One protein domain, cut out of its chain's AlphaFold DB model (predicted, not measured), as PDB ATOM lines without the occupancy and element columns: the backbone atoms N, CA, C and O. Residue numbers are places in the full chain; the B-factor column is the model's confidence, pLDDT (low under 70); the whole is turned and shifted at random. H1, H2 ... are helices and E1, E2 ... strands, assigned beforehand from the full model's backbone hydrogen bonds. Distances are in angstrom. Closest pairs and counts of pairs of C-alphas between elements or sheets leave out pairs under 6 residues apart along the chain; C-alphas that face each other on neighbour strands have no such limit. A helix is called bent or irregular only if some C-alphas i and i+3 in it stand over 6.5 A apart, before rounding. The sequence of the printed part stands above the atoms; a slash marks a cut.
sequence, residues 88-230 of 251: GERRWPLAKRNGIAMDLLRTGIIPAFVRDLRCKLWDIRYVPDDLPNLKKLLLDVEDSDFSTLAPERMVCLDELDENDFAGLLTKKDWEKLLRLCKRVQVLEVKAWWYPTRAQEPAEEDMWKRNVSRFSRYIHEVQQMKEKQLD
ATOM      1  N   GLY A  88     159.044 179.953 122.853       49.47
ATOM      2  CA  GLY A  88     160.208 179.089 122.639       49.47
ATOM      3  C   GLY A  88     160.104 177.589 122.954       49.47
ATOM      4  O   GLY A  88     161.049 176.875 122.616       49.47
ATOM      5  N   GLU A  89     159.036 177.067 123.570       38.31
ATOM      6  CA  GLU A  89     159.066 175.682 124.102       38.31
ATOM      7  C   GLU A  89     158.544 174.597 123.135       38.31
ATOM      8  O   GLU A  89     158.881 173.420 123.261       38.31
ATOM      9  N   ARG A  90     157.817 174.971 122.074       37.31
ATOM     10  CA  ARG A  90     157.455 174.057 120.977       37.31
ATOM     11  C   ARG A  90     157.786 174.692 119.638       37.31
ATOM     12  O   ARG A  90     157.083 175.598 119.220       37.31
ATOM     13  N   ARG A  91     158.848 174.201 118.982       39.44
ATOM     14  CA  ARG A  91     159.175 174.399 117.552       39.44
ATOM     15  C   ARG A  91     158.642 175.715 116.959       39.44
ATOM     16  O   ARG A  91     157.881 175.689 115.994       39.44
ATOM     17  N   TRP A  92     159.084 176.846 117.500       38.31
ATOM     18  CA  TRP A  92     158.918 178.140 116.846       38.31
ATOM     19  C   TRP A  92     160.279 178.616 116.349       38.31
ATOM     20  O   TRP A  92     160.896 179.482 116.962       38.31
ATOM     21  N   PRO A  93     160.803 178.058 115.243       38.88
ATOM     22  CA  PRO A  93     161.733 178.841 114.463       38.88
ATOM     23  C   PRO A  93     160.955 180.084 114.031       38.88
ATOM     24  O   PRO A  93     160.055 179.976 113.196       38.88
ATOM     25  N   LEU A  94     161.308 181.247 114.592       43.97
ATOM     26  CA  LEU A  94     160.828 182.568 114.159       43.97
ATOM     27  C   LEU A  94     160.901 182.720 112.624       43.97
ATOM     28  O   LEU A  94     160.137 183.464 112.026       43.97
ATOM     29  N   ALA A  95     161.767 181.935 111.976       36.62
ATOM     30  CA  ALA A  95     161.965 181.902 110.539       36.62
ATOM     31  C   ALA A  95     161.092 180.915 109.724       36.62
ATOM     32  O   ALA A  95     161.101 181.036 108.502       36.62
ATOM     33  N   LYS A  96     160.407 179.900 110.294       36.75
ATOM     34  CA  LYS A  96     159.925 178.753 109.466       36.75
ATOM     35  C   LYS A  96     158.490 178.239 109.639       36.75
ATOM     36  O   LYS A  96     158.134 177.281 108.955       36.75
ATOM     37  N   ARG A  97     157.617 178.869 110.425       33.53
ATOM     38  CA  ARG A  97     156.165 178.649 110.267       33.53
ATOM     39  C   ARG A  97     155.404 179.964 110.365       33.53
ATOM     40  O   ARG A  97     155.261 180.513 111.448       33.53
ATOM     41  N   ASN A  98     154.909 180.396 109.209       34.91
ATOM     42  CA  ASN A  98     153.797 181.329 109.044       34.91
ATOM     43  C   ASN A  98     153.965 182.663 109.767       34.91
ATOM     44  O   ASN A  98     153.266 182.910 110.743       34.91
ATOM     45  N   GLY A  99     154.891 183.500 109.288       36.19
ATOM     46  CA  GLY A  99     154.655 184.946 109.298       36.19
ATOM     47  C   GLY A  99     154.275 185.582 110.637       36.19
ATOM     48  O   GLY A  99     153.653 186.636 110.633       36.19
ATOM     49  N   ILE A 100     154.673 185.023 111.788       42.16
ATOM     50  CA  ILE A 100     154.796 185.826 113.007       42.16
ATOM     51  C   ILE A 100     156.013 186.705 112.746       42.16
ATOM     52  O   ILE A 100     157.137 186.372 113.113       42.16
ATOM     53  N   ALA A 101     155.790 187.748 111.947       49.81
ATOM     54  CA  ALA A 101     156.839 188.548 111.374       49.81
ATOM     55  C   ALA A 101     157.677 189.136 112.494       49.81
ATOM     56  O   ALA A 101     157.182 189.501 113.559       49.81
ATOM     57  N   MET A 102     158.952 189.334 112.204       50.69
ATOM     58  CA  MET A 102     159.859 190.130 113.024       50.69
ATOM     59  C   MET A 102     159.268 191.511 113.393       50.69
ATOM     60  O   MET A 102     159.709 192.136 114.350       50.69
ATOM     61  N   ASP A 103     158.223 191.960 112.690       49.94
ATOM     62  CA  ASP A 103     157.421 193.147 112.990       49.94
ATOM     63  C   ASP A 103     156.532 193.030 114.242       49.94
ATOM     64  O   ASP A 103     156.361 194.020 114.959       49.94
ATOM     65  N   LEU A 104     156.036 191.834 114.570       53.97
ATOM     66  CA  LEU A 104     155.345 191.554 115.832       53.97
ATOM     67  C   LEU A 104     156.285 191.645 117.032       53.97
ATOM     68  O   LEU A 104     155.889 192.103 118.101       53.97
ATOM     69  N   LEU A 105     157.546 191.246 116.846       59.38
ATOM     70  CA  LEU A 105     158.574 191.515 117.838       59.38
ATOM     71  C   LEU A 105     158.931 192.990 117.884       59.38
ATOM     72  O   LEU A 105     159.436 193.387 118.907       59.38
ATOM     73  N   ARG A 106     158.685 193.814 116.859       60.19
ATOM     74  CA  ARG A 106     159.055 195.244 116.857       60.19
ATOM     75  C   ARG A 106     158.005 196.163 117.459       60.19
ATOM     76  O   ARG A 106     158.353 197.241 117.935       60.19
ATOM     77  N   THR A 107     156.732 195.780 117.403       58.09
ATOM     78  CA  THR A 107     155.619 196.667 117.749       58.09
ATOM     79  C   THR A 107     154.462 195.922 118.406       58.09
ATOM     80  O   THR A 107     154.252 194.733 118.190       58.09
ATOM     81  N   GLY A 108     153.683 196.641 119.216       67.06
ATOM     82  CA  GLY A 108     152.426 196.135 119.765       67.06
ATOM     83  C   GLY A 108     152.570 195.431 121.115       67.06
ATOM     84  O   GLY A 108     153.335 195.848 121.983       67.06
ATOM     85  N   ILE A 109     151.763 194.392 121.321       68.81
ATOM     86  CA  ILE A 109     151.569 193.759 122.634       68.81
ATOM     87  C   ILE A 109     152.733 192.856 123.062       68.81
ATOM     88  O   ILE A 109     152.951 192.687 124.259       68.81
ATOM     89  N   ILE A 110     153.503 192.304 122.117       70.69
ATOM     90  CA  ILE A 110     154.614 191.399 122.441       70.69
ATOM     91  C   ILE A 110     155.763 192.169 123.111       70.69
ATOM     92  O   ILE A 110     156.075 191.827 124.249       70.69
ATOM     93  N   PRO A 111     156.329 193.255 122.540       73.44
ATOM     94  CA  PRO A 111     157.361 194.044 123.226       73.44
ATOM     95  C   PRO A 111     156.922 194.553 124.598       73.44
ATOM     96  O   PRO A 111     157.709 194.605 125.542       73.44
ATOM     97  N   ALA A 112     155.638 194.907 124.705       76.31
ATOM     98  CA  ALA A 112     155.061 195.457 125.915       76.31
ATOM     99  C   ALA A 112     154.952 194.432 127.050       76.31
ATOM    100  O   ALA A 112     155.028 194.838 128.205       76.31
ATOM    101  N   PHE A 113     154.767 193.137 126.768       75.69
ATOM    102  CA  PHE A 113     154.447 192.136 127.797       75.69
ATOM    103  C   PHE A 113     155.345 190.896 127.805       75.69
ATOM    104  O   PHE A 113     155.229 190.102 128.741       75.69
ATOM    105  N   VAL A 114     156.233 190.722 126.819       79.00
ATOM    106  CA  VAL A 114     157.123 189.558 126.743       79.00
ATOM    107  C   VAL A 114     157.994 189.474 127.990       79.00
ATOM    108  O   VAL A 114     158.615 190.452 128.413       79.00
ATOM    109  N   ARG A 115     158.004 188.286 128.592       81.12
ATOM    110  CA  ARG A 115     158.797 187.976 129.781       81.12
ATOM    111  C   ARG A 115     159.962 187.057 129.447       81.12
ATOM    112  O   ARG A 115     161.075 187.311 129.897       81.12
ATOM    113  N   ASP A 116     159.705 186.062 128.610       80.38
ATOM    114  CA  ASP A 116     160.691 185.081 128.189       80.38
ATOM    115  C   ASP A 116     160.788 185.134 126.665       80.38
ATOM    116  O   ASP A 116     159.781 184.976 125.972       80.38
ATOM    117  N   LEU A 117     161.985 185.407 126.149       81.12
ATOM    118  CA  LEU A 117     162.256 185.497 124.719       81.12
ATOM    119  C   LEU A 117     163.290 184.448 124.333       81.12
ATOM    120  O   LEU A 117     164.400 184.458 124.861       81.12
ATOM    121  N   ARG A 118     162.943 183.590 123.376       82.81
ATOM    122  CA  ARG A 118     163.882 182.719 122.673       82.81
ATOM    123  C   ARG A 118     164.090 183.228 121.250       82.81
ATOM    124  O   ARG A 118     163.114 183.405 120.525       82.81
ATOM    125  N   CYS A 119     165.332 183.446 120.838       80.69
ATOM    126  CA  CYS A 119     165.658 183.840 119.468       80.69
ATOM    127  C   CYS A 119     167.021 183.294 119.035       80.69
ATOM    128  O   CYS A 119     167.820 182.878 119.872       80.69
ATOM    129  N   LYS A 120     167.284 183.301 117.724       85.44
ATOM    130  CA  LYS A 120     168.620 183.001 117.200       85.44
ATOM    131  C   LYS A 120     169.570 184.167 117.445       85.44
ATOM    132  O   LYS A 120     169.118 185.315 117.509       85.44
ATOM    133  N   LEU A 121     170.877 183.910 117.484       86.19
ATOM    134  CA  LEU A 121     171.876 184.967 117.647       86.19
ATOM    135  C   LEU A 121     171.752 186.054 116.563       86.19
ATOM    136  O   LEU A 121     171.635 187.232 116.897       86.19
ATOM    137  N   TRP A 122     171.667 185.683 115.277       80.94
ATOM    138  CA  TRP A 122     171.471 186.652 114.184       80.94
ATOM    139  C   TRP A 122     170.168 187.449 114.278       80.94
ATOM    140  O   TRP A 122     170.084 188.562 113.747       80.94
ATOM    141  N   ASP A 123     169.143 186.914 114.942       81.31
ATOM    142  CA  ASP A 123     167.847 187.580 115.050       81.31
ATOM    143  C   ASP A 123     167.880 188.756 116.039       81.31
ATOM    144  O   ASP A 123     166.974 189.596 116.030       81.31
ATOM    145  N   ILE A 124     168.953 188.896 116.831       83.56
ATOM    146  CA  ILE A 124     169.117 189.985 117.802       83.56
ATOM    147  C   ILE A 124     169.004 191.371 117.157       83.56
ATOM    148  O   ILE A 124     168.450 192.303 117.749       83.56
ATOM    149  N   ARG A 125     169.437 191.507 115.897       81.38
ATOM    150  CA  ARG A 125     169.345 192.761 115.133       81.38
ATOM    151  C   ARG A 125     167.905 193.246 114.976       81.38
ATOM    152  O   ARG A 125     167.664 194.449 114.858       81.38
ATOM    153  N   TYR A 126     166.936 192.342 115.059       77.88
ATOM    154  CA  TYR A 126     165.518 192.631 114.880       77.88
ATOM    155  C   TYR A 126     164.720 192.760 116.179       77.88
ATOM    156  O   TYR A 126     163.656 193.376 116.150       77.88
ATOM    157  N   VAL A 127     165.230 192.238 117.297       81.06
ATOM    158  CA  VAL A 127     164.607 192.370 118.628       81.06
ATOM    159  C   VAL A 127     164.479 193.859 118.996       81.06
ATOM    160  O   VAL A 127     165.356 194.630 118.636       81.06
ATOM    161  N   PRO A 128     163.434 194.360 119.666       81.12
ATOM    162  CA  PRO A 128     163.405 195.751 120.116       81.12
ATOM    163  C   PRO A 128     164.531 196.067 121.083       81.12
ATOM    164  O   PRO A 128     164.945 195.221 121.871       81.12
ATOM    165  N   ASP A 129     164.961 197.324 121.089       79.56
ATOM    166  CA  ASP A 129     165.848 197.813 122.144       79.56
ATOM    167  C   ASP A 129     165.137 197.893 123.505       79.56
ATOM    168  O   ASP A 129     165.794 197.837 124.545       79.56
ATOM    169  N   ASP A 130     163.806 198.019 123.502       79.38
ATOM    170  CA  ASP A 130     163.010 198.171 124.714       79.38
ATOM    171  C   ASP A 130     162.019 197.022 124.902       79.38
ATOM    172  O   ASP A 130     160.989 196.937 124.235       79.38
ATOM    173  N   LEU A 131     162.363 196.135 125.836       85.06
ATOM    174  CA  LEU A 131     161.535 195.029 126.307       85.06
ATOM    175  C   LEU A 131     161.430 195.121 127.841       85.06
ATOM    176  O   LEU A 131     162.163 194.433 128.555       85.06
ATOM    177  N   PRO A 132     160.575 196.009 128.383       82.75
ATOM    178  CA  PRO A 132     160.590 196.376 129.804       82.75
ATOM    179  C   PRO A 132     160.240 195.220 130.750       82.75
ATOM    180  O   PRO A 132     160.633 195.228 131.918       82.75
ATOM    181  N   ASN A 133     159.503 194.223 130.258       82.81
ATOM    182  CA  ASN A 133     159.074 193.068 131.043       82.81
ATOM    183  C   ASN A 133     159.955 191.829 130.845       82.81
ATOM    184  O   ASN A 133     159.715 190.823 131.517       82.81
ATOM    185  N   LEU A 134     160.988 191.904 129.998       86.50
ATOM    186  CA  LEU A 134     161.856 190.770 129.707       86.50
ATOM    187  C   LEU A 134     162.663 190.378 130.948       86.50
ATOM    188  O   LEU A 134     163.389 191.185 131.527       86.50
ATOM    189  N   LYS A 135     162.526 189.118 131.357       86.25
ATOM    190  CA  LYS A 135     163.233 188.495 132.480       86.25
ATOM    191  C   LYS A 135     164.145 187.364 132.039       86.25
ATOM    192  O   LYS A 135     165.149 187.144 132.709       86.25
ATOM    193  N   LYS A 136     163.829 186.681 130.940       85.44
ATOM    194  CA  LYS A 136     164.630 185.577 130.418       85.44
ATOM    195  C   LYS A 136     164.920 185.773 128.936       85.44
ATOM    196  O   LYS A 136     163.998 185.988 128.154       85.44
ATOM    197  N   LEU A 137     166.188 185.663 128.562       87.19
ATOM    198  CA  LEU A 137     166.636 185.611 127.174       87.19
ATOM    199  C   LEU A 137     167.292 184.254 126.918       87.19
ATOM    200  O   LEU A 137     168.232 183.883 127.618       87.19
ATOM    201  N   LEU A 138     166.789 183.519 125.931       87.75
ATOM    202  CA  LEU A 138     167.385 182.284 125.443       87.75
ATOM    203  C   LEU A 138     167.900 182.504 124.021       87.75
ATOM    204  O   LEU A 138     167.122 182.780 123.111       87.75
ATOM    205  N   LEU A 139     169.210 182.392 123.850       88.19
ATOM    206  CA  LEU A 139     169.887 182.540 122.573       88.19
ATOM    207  C   LEU A 139     170.206 181.162 122.018       88.19
ATOM    208  O   LEU A 139     171.020 180.428 122.574       88.19
ATOM    209  N   ASP A 140     169.552 180.833 120.918       87.44
ATOM    210  CA  ASP A 140     169.910 179.700 120.086       87.44
ATOM    211  C   ASP A 140     171.054 180.123 119.161       87.44
ATOM    212  O   ASP A 140     170.939 181.113 118.437       87.44
ATOM    213  N   VAL A 141     172.156 179.385 119.200       89.12
ATOM    214  CA  VAL A 141     173.322 179.630 118.352       89.12
ATOM    215  C   VAL A 141     173.401 178.518 117.316       89.12
ATOM    216  O   VAL A 141     173.419 177.356 117.708       89.12
ATOM    217  N   GLU A 142     173.420 178.861 116.032       86.94
ATOM    218  CA  GLU A 142     173.510 177.937 114.889       86.94
ATOM    219  C   GLU A 142     174.917 177.924 114.278       86.94
ATOM    220  O   GLU A 142     175.693 178.860 114.451       86.94
ATOM    221  N   ASP A 143     175.250 176.881 113.511       83.38
ATOM    222  CA  ASP A 143     176.533 176.788 112.795       83.38
ATOM    223  C   ASP A 143     176.784 178.002 111.881       83.38
ATOM    224  O   ASP A 143     177.886 178.546 111.822       83.38
ATOM    225  N   SER A 144     175.721 178.483 111.234       83.12
ATOM    226  CA  SER A 144     175.719 179.643 110.355       83.12
ATOM    227  C   SER A 144     176.001 180.953 111.084       83.12
ATOM    228  O   SER A 144     176.299 181.952 110.438       83.12
ATOM    229  N   ASP A 145     175.935 180.974 112.416       85.50
ATOM    230  CA  ASP A 145     176.343 182.130 113.218       85.50
ATOM    231  C   ASP A 145     177.847 182.383 113.134       85.50
ATOM    232  O   ASP A 145     178.287 183.523 113.244       85.50
ATOM    233  N   PHE A 146     178.617 181.341 112.828       87.06
ATOM    234  CA  PHE A 146     180.071 181.384 112.707       87.06
ATOM    235  C   PHE A 146     180.540 181.406 111.253       87.06
ATOM    236  O   PHE A 146     181.740 181.345 110.991       87.06
ATOM    237  N   SER A 147     179.625 181.516 110.281       82.56
ATOM    238  CA  SER A 147     179.991 181.474 108.861       82.56
ATOM    239  C   SER A 147     180.910 182.622 108.442       82.56
ATOM    240  O   SER A 147     181.572 182.520 107.418       82.56
ATOM    241  N   THR A 148     180.937 183.719 109.205       83.81
ATOM    242  CA  THR A 148     181.830 184.865 108.979       83.81
ATOM    243  C   THR A 148     183.291 184.572 109.306       83.81
ATOM    244  O   THR A 148     184.150 185.322 108.859       83.81
ATOM    245  N   LEU A 149     183.568 183.514 110.073       85.50
ATOM    246  CA  LEU A 149     184.925 183.086 110.415       85.50
ATOM    247  C   LEU A 149     185.503 182.091 109.401       85.50
ATOM    248  O   LEU A 149     186.695 181.800 109.431       85.50
ATOM    249  N   ALA A 150     184.654 181.536 108.537       81.19
ATOM    250  CA  ALA A 150     185.078 180.613 107.503       81.19
ATOM    251  C   ALA A 150     185.683 181.379 106.306       81.19
ATOM    252  O   ALA A 150     185.151 182.425 105.928       81.19
ATOM    253  N   PRO A 151     186.692 180.805 105.624       83.19
ATOM    254  CA  PRO A 151     187.237 179.458 105.827       83.19
ATOM    255  C   PRO A 151     188.316 179.339 106.915       83.19
ATOM    256  O   PRO A 151     188.725 178.221 107.206       83.19
ATOM    257  N   GLU A 152     188.797 180.443 107.487       86.75
ATOM    258  CA  GLU A 152     189.971 180.463 108.370       86.75
ATOM    259  C   GLU A 152     189.751 179.721 109.693       86.75
ATOM    260  O   GLU A 152     190.692 179.139 110.232       86.75
ATOM    261  N   ARG A 153     188.519 179.737 110.209       86.56
ATOM    262  CA  ARG A 153     188.096 178.976 111.385       86.56
ATOM    263  C   ARG A 153     186.779 178.268 111.109       86.56
ATOM    264  O   ARG A 153     185.790 178.880 110.698       86.56
ATOM    265  N   MET A 154     186.730 176.979 111.407       85.62
ATOM    266  CA  MET A 154     185.529 176.161 111.318       85.62
ATOM    267  C   MET A 154     185.052 175.787 112.716       85.62
ATOM    268  O   MET A 154     185.732 175.083 113.450       85.62
ATOM    269  N   VAL A 155     183.837 176.194 113.082       86.50
ATOM    270  CA  VAL A 155     183.335 176.054 114.462       86.50
ATOM    271  C   VAL A 155     183.201 174.608 114.966       86.50
ATOM    272  O   VAL A 155     183.130 174.368 116.170       86.50
ATOM    273  N   CYS A 156     183.150 173.637 114.056       85.56
ATOM    274  CA  CYS A 156     183.097 172.212 114.369       85.56
ATOM    275  C   CYS A 156     184.476 171.529 114.392       85.56
ATOM    276  O   CYS A 156     184.553 170.385 114.827       85.56
ATOM    277  N   LEU A 157     185.547 172.206 113.964       86.31
ATOM    278  CA  LEU A 157     186.904 171.645 113.889       86.31
ATOM    279  C   LEU A 157     187.898 172.401 114.774       86.31
ATOM    280  O   LEU A 157     188.733 171.785 115.432       86.31
ATOM    281  N   ASP A 158     187.787 173.725 114.810       89.25
ATOM    282  CA  ASP A 158     188.718 174.615 115.488       89.25
ATOM    283  C   ASP A 158     188.174 175.079 116.836       89.25
ATOM    284  O   ASP A 158     186.988 175.378 116.992       89.25
ATOM    285  N   GLU A 159     189.066 175.207 117.814       92.56
ATOM    286  CA  GLU A 159     188.749 175.847 119.084       92.56
ATOM    287  C   GLU A 159     188.796 177.374 118.927       92.56
ATOM    288  O   GLU A 159     189.839 177.939 118.588       92.56
ATOM    289  N   LEU A 160     187.661 178.034 119.173       93.25
ATOM    290  CA  LEU A 160     187.500 179.474 118.958       93.25
ATOM    291  C   LEU A 160     187.899 180.301 120.179       93.25
ATOM    292  O   LEU A 160     187.613 179.937 121.325       93.25
ATOM    293  N   ASP A 161     188.507 181.458 119.937       93.38
ATOM    294  CA  ASP A 161     188.942 182.398 120.968       93.38
ATOM    295  C   ASP A 161     188.067 183.663 121.077       93.38
ATOM    296  O   ASP A 161     187.042 183.821 120.415       93.38
ATOM    297  N   GLU A 162     188.431 184.555 122.000       92.88
ATOM    298  CA  GLU A 162     187.679 185.787 122.263       92.88
ATOM    299  C   GLU A 162     187.664 186.755 121.071       92.88
ATOM    300  O   GLU A 162     186.689 187.492 120.900       92.88
ATOM    301  N   ASN A 163     188.711 186.755 120.237       90.75
ATOM    302  CA  ASN A 163     188.761 187.596 119.043       90.75
ATOM    303  C   ASN A 163     187.801 187.060 117.981       90.75
ATOM    304  O   ASN A 163     187.085 187.847 117.357       90.75
ATOM    305  N   ASP A 164     187.737 185.734 117.836       92.56
ATOM    306  CA  ASP A 164     186.765 185.071 116.966       92.56
ATOM    307  C   ASP A 164     185.332 185.443 117.392       92.56
ATOM    308  O   ASP A 164     184.514 185.869 116.573       92.56
ATOM    309  N   PHE A 165     185.033 185.382 118.697       93.56
ATOM    310  CA  PHE A 165     183.715 185.748 119.226       93.56
ATOM    311  C   PHE A 165     183.377 187.228 119.038       93.56
ATOM    312  O   PHE A 165     182.238 187.559 118.691       93.56
ATOM    313  N   ALA A 166     184.345 188.127 119.222       89.19
ATOM    314  CA  ALA A 166     184.149 189.557 119.004       89.19
ATOM    315  C   ALA A 166     183.694 189.860 117.563       89.19
ATOM    316  O   ALA A 166     182.890 190.774 117.358       89.19
ATOM    317  N   GLY A 167     184.156 189.066 116.589       87.75
ATOM    318  CA  GLY A 167     183.838 189.199 115.166       87.75
ATOM    319  C   GLY A 167     182.476 188.648 114.724       87.75
ATOM    320  O   GLY A 167     182.073 188.901 113.589       87.75
ATOM    321  N   LEU A 168     181.740 187.930 115.584       87.69
ATOM    322  CA  LEU A 168     180.477 187.277 115.195       87.69
ATOM    323  C   LEU A 168     179.332 188.257 114.928       87.69
ATOM    324  O   LEU A 168     178.479 188.020 114.077       87.69
ATOM    325  N   LEU A 169     179.298 189.364 115.665       86.44
ATOM    326  CA  LEU A 169     178.254 190.374 115.554       86.44
ATOM    327  C   LEU A 169     178.857 191.721 115.181       86.44
ATOM    328  O   LEU A 169     179.969 192.074 115.575       86.44
ATOM    329  N   THR A 170     178.073 192.537 114.476       86.06
ATOM    330  CA  THR A 170     178.450 193.937 114.281       86.06
ATOM    331  C   THR A 170     178.522 194.643 115.636       86.06
ATOM    332  O   THR A 170     177.801 194.293 116.573       86.06
ATOM    333  N   LYS A 171     179.330 195.704 115.742       86.75
ATOM    334  CA  LYS A 171     179.429 196.505 116.976       86.75
ATOM    335  C   LYS A 171     178.053 196.925 117.520       86.75
ATOM    336  O   LYS A 171     177.817 196.864 118.725       86.75
ATOM    337  N   LYS A 172     177.135 197.312 116.630       87.94
ATOM    338  CA  LYS A 172     175.770 197.731 116.979       87.94
ATOM    339  C   LYS A 172     174.940 196.578 117.550       87.94
ATOM    340  O   LYS A 172     174.209 196.776 118.520       87.94
ATOM    341  N   ASP A 173     175.049 195.394 116.958       88.62
ATOM    342  CA  ASP A 173     174.313 194.209 117.406       88.62
ATOM    343  C   ASP A 173     174.871 193.686 118.734       88.62
ATOM    344  O   ASP A 173     174.099 193.328 119.622       88.62
ATOM    345  N   TRP A 174     176.190 193.770 118.932       90.56
ATOM    346  CA  TRP A 174     176.833 193.520 120.222       90.56
ATOM    347  C   TRP A 174     176.333 194.462 121.314       90.56
ATOM    348  O   TRP A 174     175.935 194.025 122.392       90.56
ATOM    349  N   GLU A 175     176.327 195.771 121.058       89.25
ATOM    350  CA  GLU A 175     175.807 196.754 122.014       89.25
ATOM    351  C   GLU A 175     174.357 196.461 122.396       89.25
ATOM    352  O   GLU A 175     173.984 196.564 123.565       89.25
ATOM    353  N   LYS A 176     173.549 196.056 121.419       89.38
ATOM    354  CA  LYS A 176     172.152 195.698 121.620       89.38
ATOM    355  C   LYS A 176     171.977 194.430 122.449       89.38
ATOM    356  O   LYS A 176     171.221 194.456 123.420       89.38
ATOM    357  N   LEU A 177     172.697 193.364 122.110       90.44
ATOM    358  CA  LEU A 177     172.705 192.121 122.873       90.44
ATOM    359  C   LEU A 177     173.060 192.395 124.337       90.44
ATOM    360  O   LEU A 177     172.314 192.033 125.240       90.44
ATOM    361  N   LEU A 178     174.142 193.137 124.571       89.81
ATOM    362  CA  LEU A 178     174.601 193.472 125.918       89.81
ATOM    363  C   LEU A 178     173.584 194.332 126.687       89.81
ATOM    364  O   LEU A 178     173.405 194.132 127.886       89.81
ATOM    365  N   ARG A 179     172.880 195.264 126.025       87.94
ATOM    366  CA  ARG A 179     171.781 196.022 126.656       87.94
ATOM    367  C   ARG A 179     170.638 195.116 127.108       87.94
ATOM    368  O   ARG A 179     170.097 195.337 128.190       87.94
ATOM    369  N   LEU A 180     170.271 194.124 126.298       87.31
ATOM    370  CA  LEU A 180     169.230 193.155 126.642       87.31
ATOM    371  C   LEU A 180     169.691 192.250 127.792       87.31
ATOM    372  O   LEU A 180     168.971 192.124 128.780       87.31
ATOM    373  N   CYS A 181     170.916 191.719 127.721       87.62
ATOM    374  CA  CYS A 181     171.510 190.879 128.766       87.62
ATOM    375  C   CYS A 181     171.558 191.573 130.136       87.62
ATOM    376  O   CYS A 181     171.266 190.947 131.149       87.62
ATOM    377  N   LYS A 182     171.827 192.885 130.180       85.00
ATOM    378  CA  LYS A 182     171.817 193.667 131.432       85.00
ATOM    379  C   LYS A 182     170.450 193.750 132.116       85.00
ATOM    380  O   LYS A 182     170.377 194.017 133.310       85.00
ATOM    381  N   ARG A 183     169.358 193.612 131.361       83.12
ATOM    382  CA  ARG A 183     167.990 193.785 131.876       83.12
ATOM    383  C   ARG A 183     167.346 192.469 132.298       83.12
ATOM    384  O   ARG A 183     166.404 192.486 133.095       83.12
ATOM    385  N   VAL A 184     167.825 191.351 131.759       87.44
ATOM    386  CA  VAL A 184     167.279 190.027 132.057       87.44
ATOM    387  C   VAL A 184     167.877 189.454 133.334       87.44
ATOM    388  O   VAL A 184     169.015 189.722 133.697       87.44
ATOM    389  N   GLN A 185     167.078 188.651 134.028       87.25
ATOM    390  CA  GLN A 185     167.499 187.889 135.203       87.25
ATOM    391  C   GLN A 185     168.200 186.591 134.798       87.25
ATOM    392  O   GLN A 185     169.045 186.090 135.531       87.25
ATOM    393  N   VAL A 186     167.819 186.037 133.645       85.75
ATOM    394  CA  VAL A 186     168.330 184.768 133.137       85.75
ATOM    395  C   VAL A 186     168.747 184.948 131.683       85.75
ATOM    396  O   VAL A 186     167.933 185.332 130.843       85.75
ATOM    397  N   LEU A 187     170.007 184.632 131.400       89.44
ATOM    398  CA  LEU A 187     170.531 184.443 130.054       89.44
ATOM    399  C   LEU A 187     170.879 182.962 129.889       89.44
ATOM    400  O   LEU A 187     171.668 182.426 130.662       89.44
ATOM    401  N   GLU A 188     170.293 182.308 128.894       89.12
ATOM    402  CA  GLU A 188     170.662 180.953 128.481       89.12
ATOM    403  C   GLU A 188     171.168 181.002 127.042       89.12
ATOM    404  O   GLU A 188     170.465 181.484 126.162       89.12
ATOM    405  N   VAL A 189     172.361 180.476 126.782       90.81
ATOM    406  CA  VAL A 189     172.894 180.321 125.425       90.81
ATOM    407  C   VAL A 189     172.966 178.832 125.125       90.81
ATOM    408  O   VAL A 189     173.518 178.066 125.917       90.81
ATOM    409  N   LYS A 190     172.361 178.396 124.021       88.56
ATOM    410  CA  LYS A 190     172.273 176.981 123.654       88.56
ATOM    411  C   LYS A 190     172.739 176.766 122.232       88.56
ATOM    412  O   LYS A 190     172.380 177.510 121.328       88.56
ATOM    413  N   ALA A 191     173.488 175.686 122.047       85.50
ATOM    414  CA  ALA A 191     173.773 175.161 120.726       85.50
ATOM    415  C   ALA A 191     172.450 174.691 120.112       85.50
ATOM    416  O   ALA A 191     171.761 173.833 120.672       85.50
ATOM    417  N   TRP A 192     172.080 175.280 118.983       77.88
ATOM    418  CA  TRP A 192     170.855 174.989 118.266       77.88
ATOM    419  C   TRP A 192     171.185 174.530 116.859       77.88
ATOM    420  O   TRP A 192     171.944 175.181 116.166       77.88
ATOM    421  N   TRP A 193     170.576 173.411 116.465       66.94
ATOM    422  CA  TRP A 193     170.714 172.759 115.165       66.94
ATOM    423  C   TRP A 193     172.164 172.505 114.711       66.94
ATOM    424  O   TRP A 193     172.970 173.391 114.459       66.94
ATOM    425  N   TYR A 194     172.498 171.226 114.626       64.12
ATOM    426  CA  TYR A 194     173.834 170.764 114.289       64.12
ATOM    427  C   TYR A 194     174.206 171.131 112.842       64.12
ATOM    428  O   TYR A 194     173.331 171.015 111.974       64.12
ATOM    429  N   PRO A 195     175.468 171.513 112.552       60.41
ATOM    430  CA  PRO A 195     175.918 171.646 111.180       60.41
ATOM    431  C   PRO A 195     175.606 170.365 110.417       60.41
ATOM    432  O   PRO A 195     176.072 169.288 110.777       60.41
ATOM    433  N   THR A 196     174.861 170.473 109.319       56.44
ATOM    434  CA  THR A 196     174.522 169.332 108.438       56.44
ATOM    435  C   THR A 196     175.756 168.556 107.945       56.44
ATOM    436  O   THR A 196     175.628 167.479 107.371       56.44
ATOM    437  N   ARG A 197     176.948 169.139 108.106       54.88
ATOM    438  CA  ARG A 197     178.241 168.629 107.652       54.88
ATOM    439  C   ARG A 197     179.051 167.924 108.720       54.88
ATOM    440  O   ARG A 197     180.067 167.349 108.355       54.88
ATOM    441  N   ALA A 198     178.662 168.019 109.981       58.44
ATOM    442  CA  ALA A 198     179.459 167.427 111.024       58.44
ATOM    443  C   ALA A 198     179.123 165.921 111.078       58.44
ATOM    444  O   ALA A 198     177.966 165.513 111.184       58.44
ATOM    445  N   GLN A 199     180.120 165.091 110.804       65.31
ATOM    446  CA  GLN A 199     179.990 163.659 110.526       65.31
ATOM    447  C   GLN A 199     180.364 162.812 111.741       65.31
ATOM    448  O   GLN A 199     179.928 161.663 111.834       65.31
ATOM    449  N   GLU A 200     181.111 163.382 112.691       78.19
ATOM    450  CA  GLU A 200     181.663 162.649 113.827       78.19
ATOM    451  C   GLU A 200     181.227 163.219 115.190       78.19
ATOM    452  O   GLU A 200     181.071 164.433 115.335       78.19
ATOM    453  N   PRO A 201     181.099 162.377 116.237       81.50
ATOM    454  CA  PRO A 201     180.785 162.838 117.595       81.50
ATOM    455  C   PRO A 201     181.772 163.882 118.144       81.50
ATOM    456  O   PRO A 201     181.390 164.756 118.918       81.50
ATOM    457  N   ALA A 202     183.041 163.815 117.727       83.81
ATOM    458  CA  ALA A 202     184.069 164.767 118.143       83.81
ATOM    459  C   ALA A 202     183.786 166.197 117.645       83.81
ATOM    460  O   ALA A 202     184.050 167.163 118.362       83.81
ATOM    461  N   GLU A 203     183.201 166.334 116.454       83.25
ATOM    462  CA  GLU A 203     182.826 167.625 115.870       83.25
ATOM    463  C   GLU A 203     181.605 168.229 116.586       83.25
ATOM    464  O   GLU A 203     181.524 169.445 116.783       83.25
ATOM    465  N   GLU A 204     180.683 167.383 117.060       83.94
ATOM    466  CA  GLU A 204     179.574 167.787 117.935       83.94
ATOM    467  C   GLU A 204     180.051 168.290 119.288       83.94
ATOM    468  O   GLU A 204     179.578 169.325 119.774       83.94
ATOM    469  N   ASP A 205     181.013 167.596 119.881       88.31
ATOM    470  CA  ASP A 205     181.614 168.030 121.130       88.31
ATOM    471  C   ASP A 205     182.375 169.346 120.952       88.31
ATOM    472  O   ASP A 205     182.260 170.226 121.808       88.31
ATOM    473  N   MET A 206     183.102 169.521 119.844       90.06
ATOM    474  CA  MET A 206     183.785 170.781 119.530       90.06
ATOM    475  C   MET A 206     182.784 171.933 119.372       90.06
ATOM    476  O   MET A 206     182.925 172.974 120.018       90.06
ATOM    477  N   TRP A 207     181.711 171.717 118.607       88.69
ATOM    478  CA  TRP A 207     180.625 172.683 118.438       88.69
ATOM    479  C   TRP A 207     180.023 173.120 119.782       88.69
ATOM    480  O   TRP A 207     179.961 174.312 120.099       88.69
ATOM    481  N   LYS A 208     179.630 172.159 120.628       89.81
ATOM    482  CA  LYS A 208     179.059 172.440 121.956       89.81
ATOM    483  C   LYS A 208     180.044 173.171 122.868       89.81
ATOM    484  O   LYS A 208     179.630 174.060 123.623       89.81
ATOM    485  N   ARG A 209     181.337 172.830 122.813       92.38
ATOM    486  CA  ARG A 209     182.390 173.535 123.565       92.38
ATOM    487  C   ARG A 209     182.519 174.982 123.112       92.38
ATOM    488  O   ARG A 209     182.524 175.862 123.971       92.38
ATOM    489  N   ASN A 210     182.547 175.241 121.807       93.81
ATOM    490  CA  ASN A 210     182.628 176.598 121.267       93.81
ATOM    491  C   ASN A 210     181.407 177.443 121.649       93.81
ATOM    492  O   ASN A 210     181.577 178.569 122.113       93.81
ATOM    493  N   VAL A 211     180.189 176.892 121.595       92.81
ATOM    494  CA  VAL A 211     178.992 177.606 122.079       92.81
ATOM    495  C   VAL A 211     179.055 177.868 123.589       92.81
ATOM    496  O   VAL A 211     178.675 178.944 124.051       92.81
ATOM    497  N   SER A 212     179.587 176.931 124.377       93.44
ATOM    498  CA  SER A 212     179.775 177.130 125.822       93.44
ATOM    499  C   SER A 212     180.811 178.219 126.128       93.44
ATOM    500  O   SER A 212     180.610 179.033 127.032       93.44
ATOM    501  N   ARG A 213     181.909 178.268 125.362       94.62
ATOM    502  CA  ARG A 213     182.920 179.334 125.439       94.62
ATOM    503  C   ARG A 213     182.329 180.684 125.039       94.62
ATOM    504  O   ARG A 213     182.513 181.654 125.766       94.62
ATOM    505  N   PHE A 214     181.540 180.726 123.969       94.44
ATOM    506  CA  PHE A 214     180.824 181.926 123.546       94.44
ATOM    507  C   PHE A 214     179.844 182.427 124.620       94.44
ATOM    508  O   PHE A 214     179.807 183.619 124.927       94.44
ATOM    509  N   SER A 215     179.104 181.521 125.269       93.94
ATOM    510  CA  SER A 215     178.245 181.869 126.406       93.94
ATOM    511  C   SER A 215     179.037 182.537 127.531       93.94
ATOM    512  O   SER A 215     178.579 183.529 128.097       93.94
ATOM    513  N   ARG A 216     180.223 182.007 127.860       92.75
ATOM    514  CA  ARG A 216     181.097 182.582 128.890       92.75
ATOM    515  C   ARG A 216     181.605 183.965 128.482       92.75
ATOM    516  O   ARG A 216     181.509 184.890 129.281       92.75
ATOM    517  N   TYR A 217     182.029 184.113 127.231       93.62
ATOM    518  CA  TYR A 217     182.474 185.386 126.674       93.62
ATOM    519  C   TYR A 217     181.401 186.481 126.801       93.62
ATOM    520  O   TYR A 217     181.695 187.585 127.257       93.62
ATOM    521  N   ILE A 218     180.129 186.179 126.500       91.50
ATOM    522  CA  ILE A 218     179.027 187.145 126.683       91.50
ATOM    523  C   ILE A 218     178.935 187.613 128.146       91.50
ATOM    524  O   ILE A 218     178.788 188.812 128.403       91.50
ATOM    525  N   HIS A 219     179.038 186.686 129.103       89.19
ATOM    526  CA  HIS A 219     179.004 187.019 130.529       89.19
ATOM    527  C   HIS A 219     180.207 187.868 130.963       89.19
ATOM    528  O   HIS A 219     180.039 188.820 131.725       89.19
ATOM    529  N   GLU A 220     181.404 187.570 130.464       88.44
ATOM    530  CA  GLU A 220     182.625 188.322 130.777       88.44
ATOM    531  C   GLU A 220     182.562 189.752 130.227       88.44
ATOM    532  O   GLU A 220     182.776 190.717 130.968       88.44
ATOM    533  N   VAL A 221     182.161 189.919 128.963       86.69
ATOM    534  CA  VAL A 221     181.987 191.241 128.338       86.69
ATOM    535  C   VAL A 221     180.924 192.068 129.071       86.69
ATOM    536  O   VAL A 221     181.077 193.286 129.227       86.69
ATOM    537  N   GLN A 222     179.857 191.428 129.557       81.94
ATOM    538  CA  GLN A 222     178.852 192.091 130.383       81.94
ATOM    539  C   GLN A 222     179.465 192.641 131.681       81.94
ATOM    540  O   GLN A 222     179.312 193.834 131.962       81.94
ATOM    541  N   GLN A 223     180.197 191.810 132.429       80.25
ATOM    542  CA  GLN A 223     180.827 192.205 133.693       80.25
ATOM    543  C   GLN A 223     181.874 193.313 133.505       80.25
ATOM    544  O   GLN A 223     181.949 194.247 134.306       80.25
ATOM    545  N   MET A 224     182.670 193.256 132.431       78.31
ATOM    546  CA  MET A 224     183.667 194.292 132.133       78.31
ATOM    547  C   MET A 224     183.019 195.655 131.861       78.31
ATOM    548  O   MET A 224     183.506 196.679 132.343       78.31
ATOM    549  N   LYS A 225     181.891 195.687 131.138       71.06
ATOM    550  CA  LYS A 225     181.164 196.938 130.869       71.06
ATOM    551  C   LYS A 225     180.400 197.476 132.072       71.06
ATOM    552  O   LYS A 225     180.084 198.659 132.079       71.06
ATOM    553  N   GLU A 226     180.047 196.653 133.054       64.56
ATOM    554  CA  GLU A 226     179.441 197.134 134.305       64.56
ATOM    555  C   GLU A 226     180.459 197.922 135.137       64.56
ATOM    556  O   GLU A 226     180.160 199.036 135.553       64.56
ATOM    557  N   LYS A 227     181.709 197.448 135.219       61.38
ATOM    558  CA  LYS A 227     182.803 198.155 135.912       61.38
ATOM    559  C   LYS A 227     183.164 199.521 135.306       61.38
ATOM    560  O   LYS A 227     183.774 200.340 135.982       61.38
ATOM    561  N   GLN A 228     182.813 199.772 134.043       57.03
ATOM    562  CA  GLN A 228     183.095 201.039 133.350       57.03
ATOM    563  C   GLN A 228     181.945 202.062 133.407       57.03
ATOM    564  O   GLN A 228     182.158 203.216 133.045       57.03
ATOM    565  N   LEU A 229     180.733 201.667 133.817       51.22
ATOM    566  CA  LEU A 229     179.509 202.476 133.672       51.22
ATOM    567  C   LEU A 229     178.912 202.990 134.991       51.22
ATOM    568  O   LEU A 229     177.862 203.630 134.952       51.22
ATOM    569  N   ASP A 230     179.596 202.820 136.128       43.84
ATOM    570  CA  ASP A 230     179.198 203.384 137.436       43.84
ATOM    571  C   ASP A 230     179.225 204.932 137.502       43.84
ATOM    572  O   ASP A 230     179.025 205.544 138.549       43.84
TER     573      ASP A 230
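Overview. This is residues 88 to 230 of the 251 residues of an uncharacterized protein of Hortaea werneckii (UniProt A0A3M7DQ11). A small sheet of three parallel strands has one long helix, H7, running along its edge strand E3 over one face, with both ends of the helix reaching past the sheet. H3 and H6 graze the sheet, H5 packs on H7, and H1 and H2 lie out at the far side beyond E1. The printed part has 143 residues with seven named helices and three named strands, in the order H1 H2 E1 H3 E2 H4 H5 H6 E3 H7; the sheet runs E1 E2 E3, and the class is mixed, helices and strands. The whole is compact, with a radius of gyration of the C-alphas of 15.6 A, and flat, spanning 44 by 44 by 22 A.

Arrangement. H1, residues 102 to 106, is close to but not clearly touching H2, residues 109 to 113; their closest C-alphas, Leu 105 and Pro 111, are 6.1 A apart. E1, residues 116 to 120, is parallel to E2, residues 136 to 141, at 15 degrees, with N 138 and O 117 at 2.8 A. Between them H3, residues 121 to 125, completes a strand-helix-strand unit, two parallel neighbours joined through a helix, with a right-handed crossover; H3 only grazes the sheet with residues 121 to 124. H4, residues 143 to 149, H5, residues 162 to 166, and H6, residues 171 to 181, lie between E2 and E3, residues 186 to 191, in a second such unit. E2 and E3 are parallel at 16 degrees, with N 139 and O 188 at 2.8 A. H4 is close to but not clearly touching H5, the closest C-alphas, Leu 149 and Asp 164, being 7.1 A apart. H6 only grazes the sheet with residues 177 to 181 and touches H3, closest at C-alphas 125 and 173, 5.7 A. H7, residues 201 to 227, is on the sheet at a height of 8.9 A, over E3 and along the strands at 16 degrees on the local plane, making two layers, a helix on one face of a sheet; the closest C-alphas of E3 and H7, Val 189 and Ser 215, are 5.7 A apart. With residues 214 to 217 alone H7 touches H5, closest at C-alphas 165 and 214, 6.5 A. With residues 218 to 222 alone it only just touches H6, with 3 pairs of C-alphas within 8 A, about perpendicular at 82 degrees; the closest are Leu 178 and Gln 222, 6.3 A. Every O i to N i+4 pair is within hydrogen-bond range in H1, H2, H5, H6 and H7, against 0 of 1 in H3 and 0 of 3 in H4, where 1 of 2 and 3 of 4 O i to N i+3 pairs are.

Along the chain. H1 begins at C-alpha 102, (159.859, 190.130, 113.024). E2 is 16.0 A long, H6 15.3 A and E3 16.6 A. H4 is irregular, C-alphas 145 and 148 being 7.5 A apart, and H3 only just so, C-alphas 122 and 125 being 6.54 A apart. H7 is 39.8 A long and ends at C-alpha 227, (182.803, 198.155, 135.912).

Size, cuts and confidence. The C-alphas of Gln 199 and Asp 230, the two farthest apart, are 48.0 A from each other. The printed part has no cut, and its long link is H4 to H5, 12 residues. Residues 88 to 109, 193 to 199 and 226 to 230 are under pLDDT 70; the mean of the printed part is 77.6.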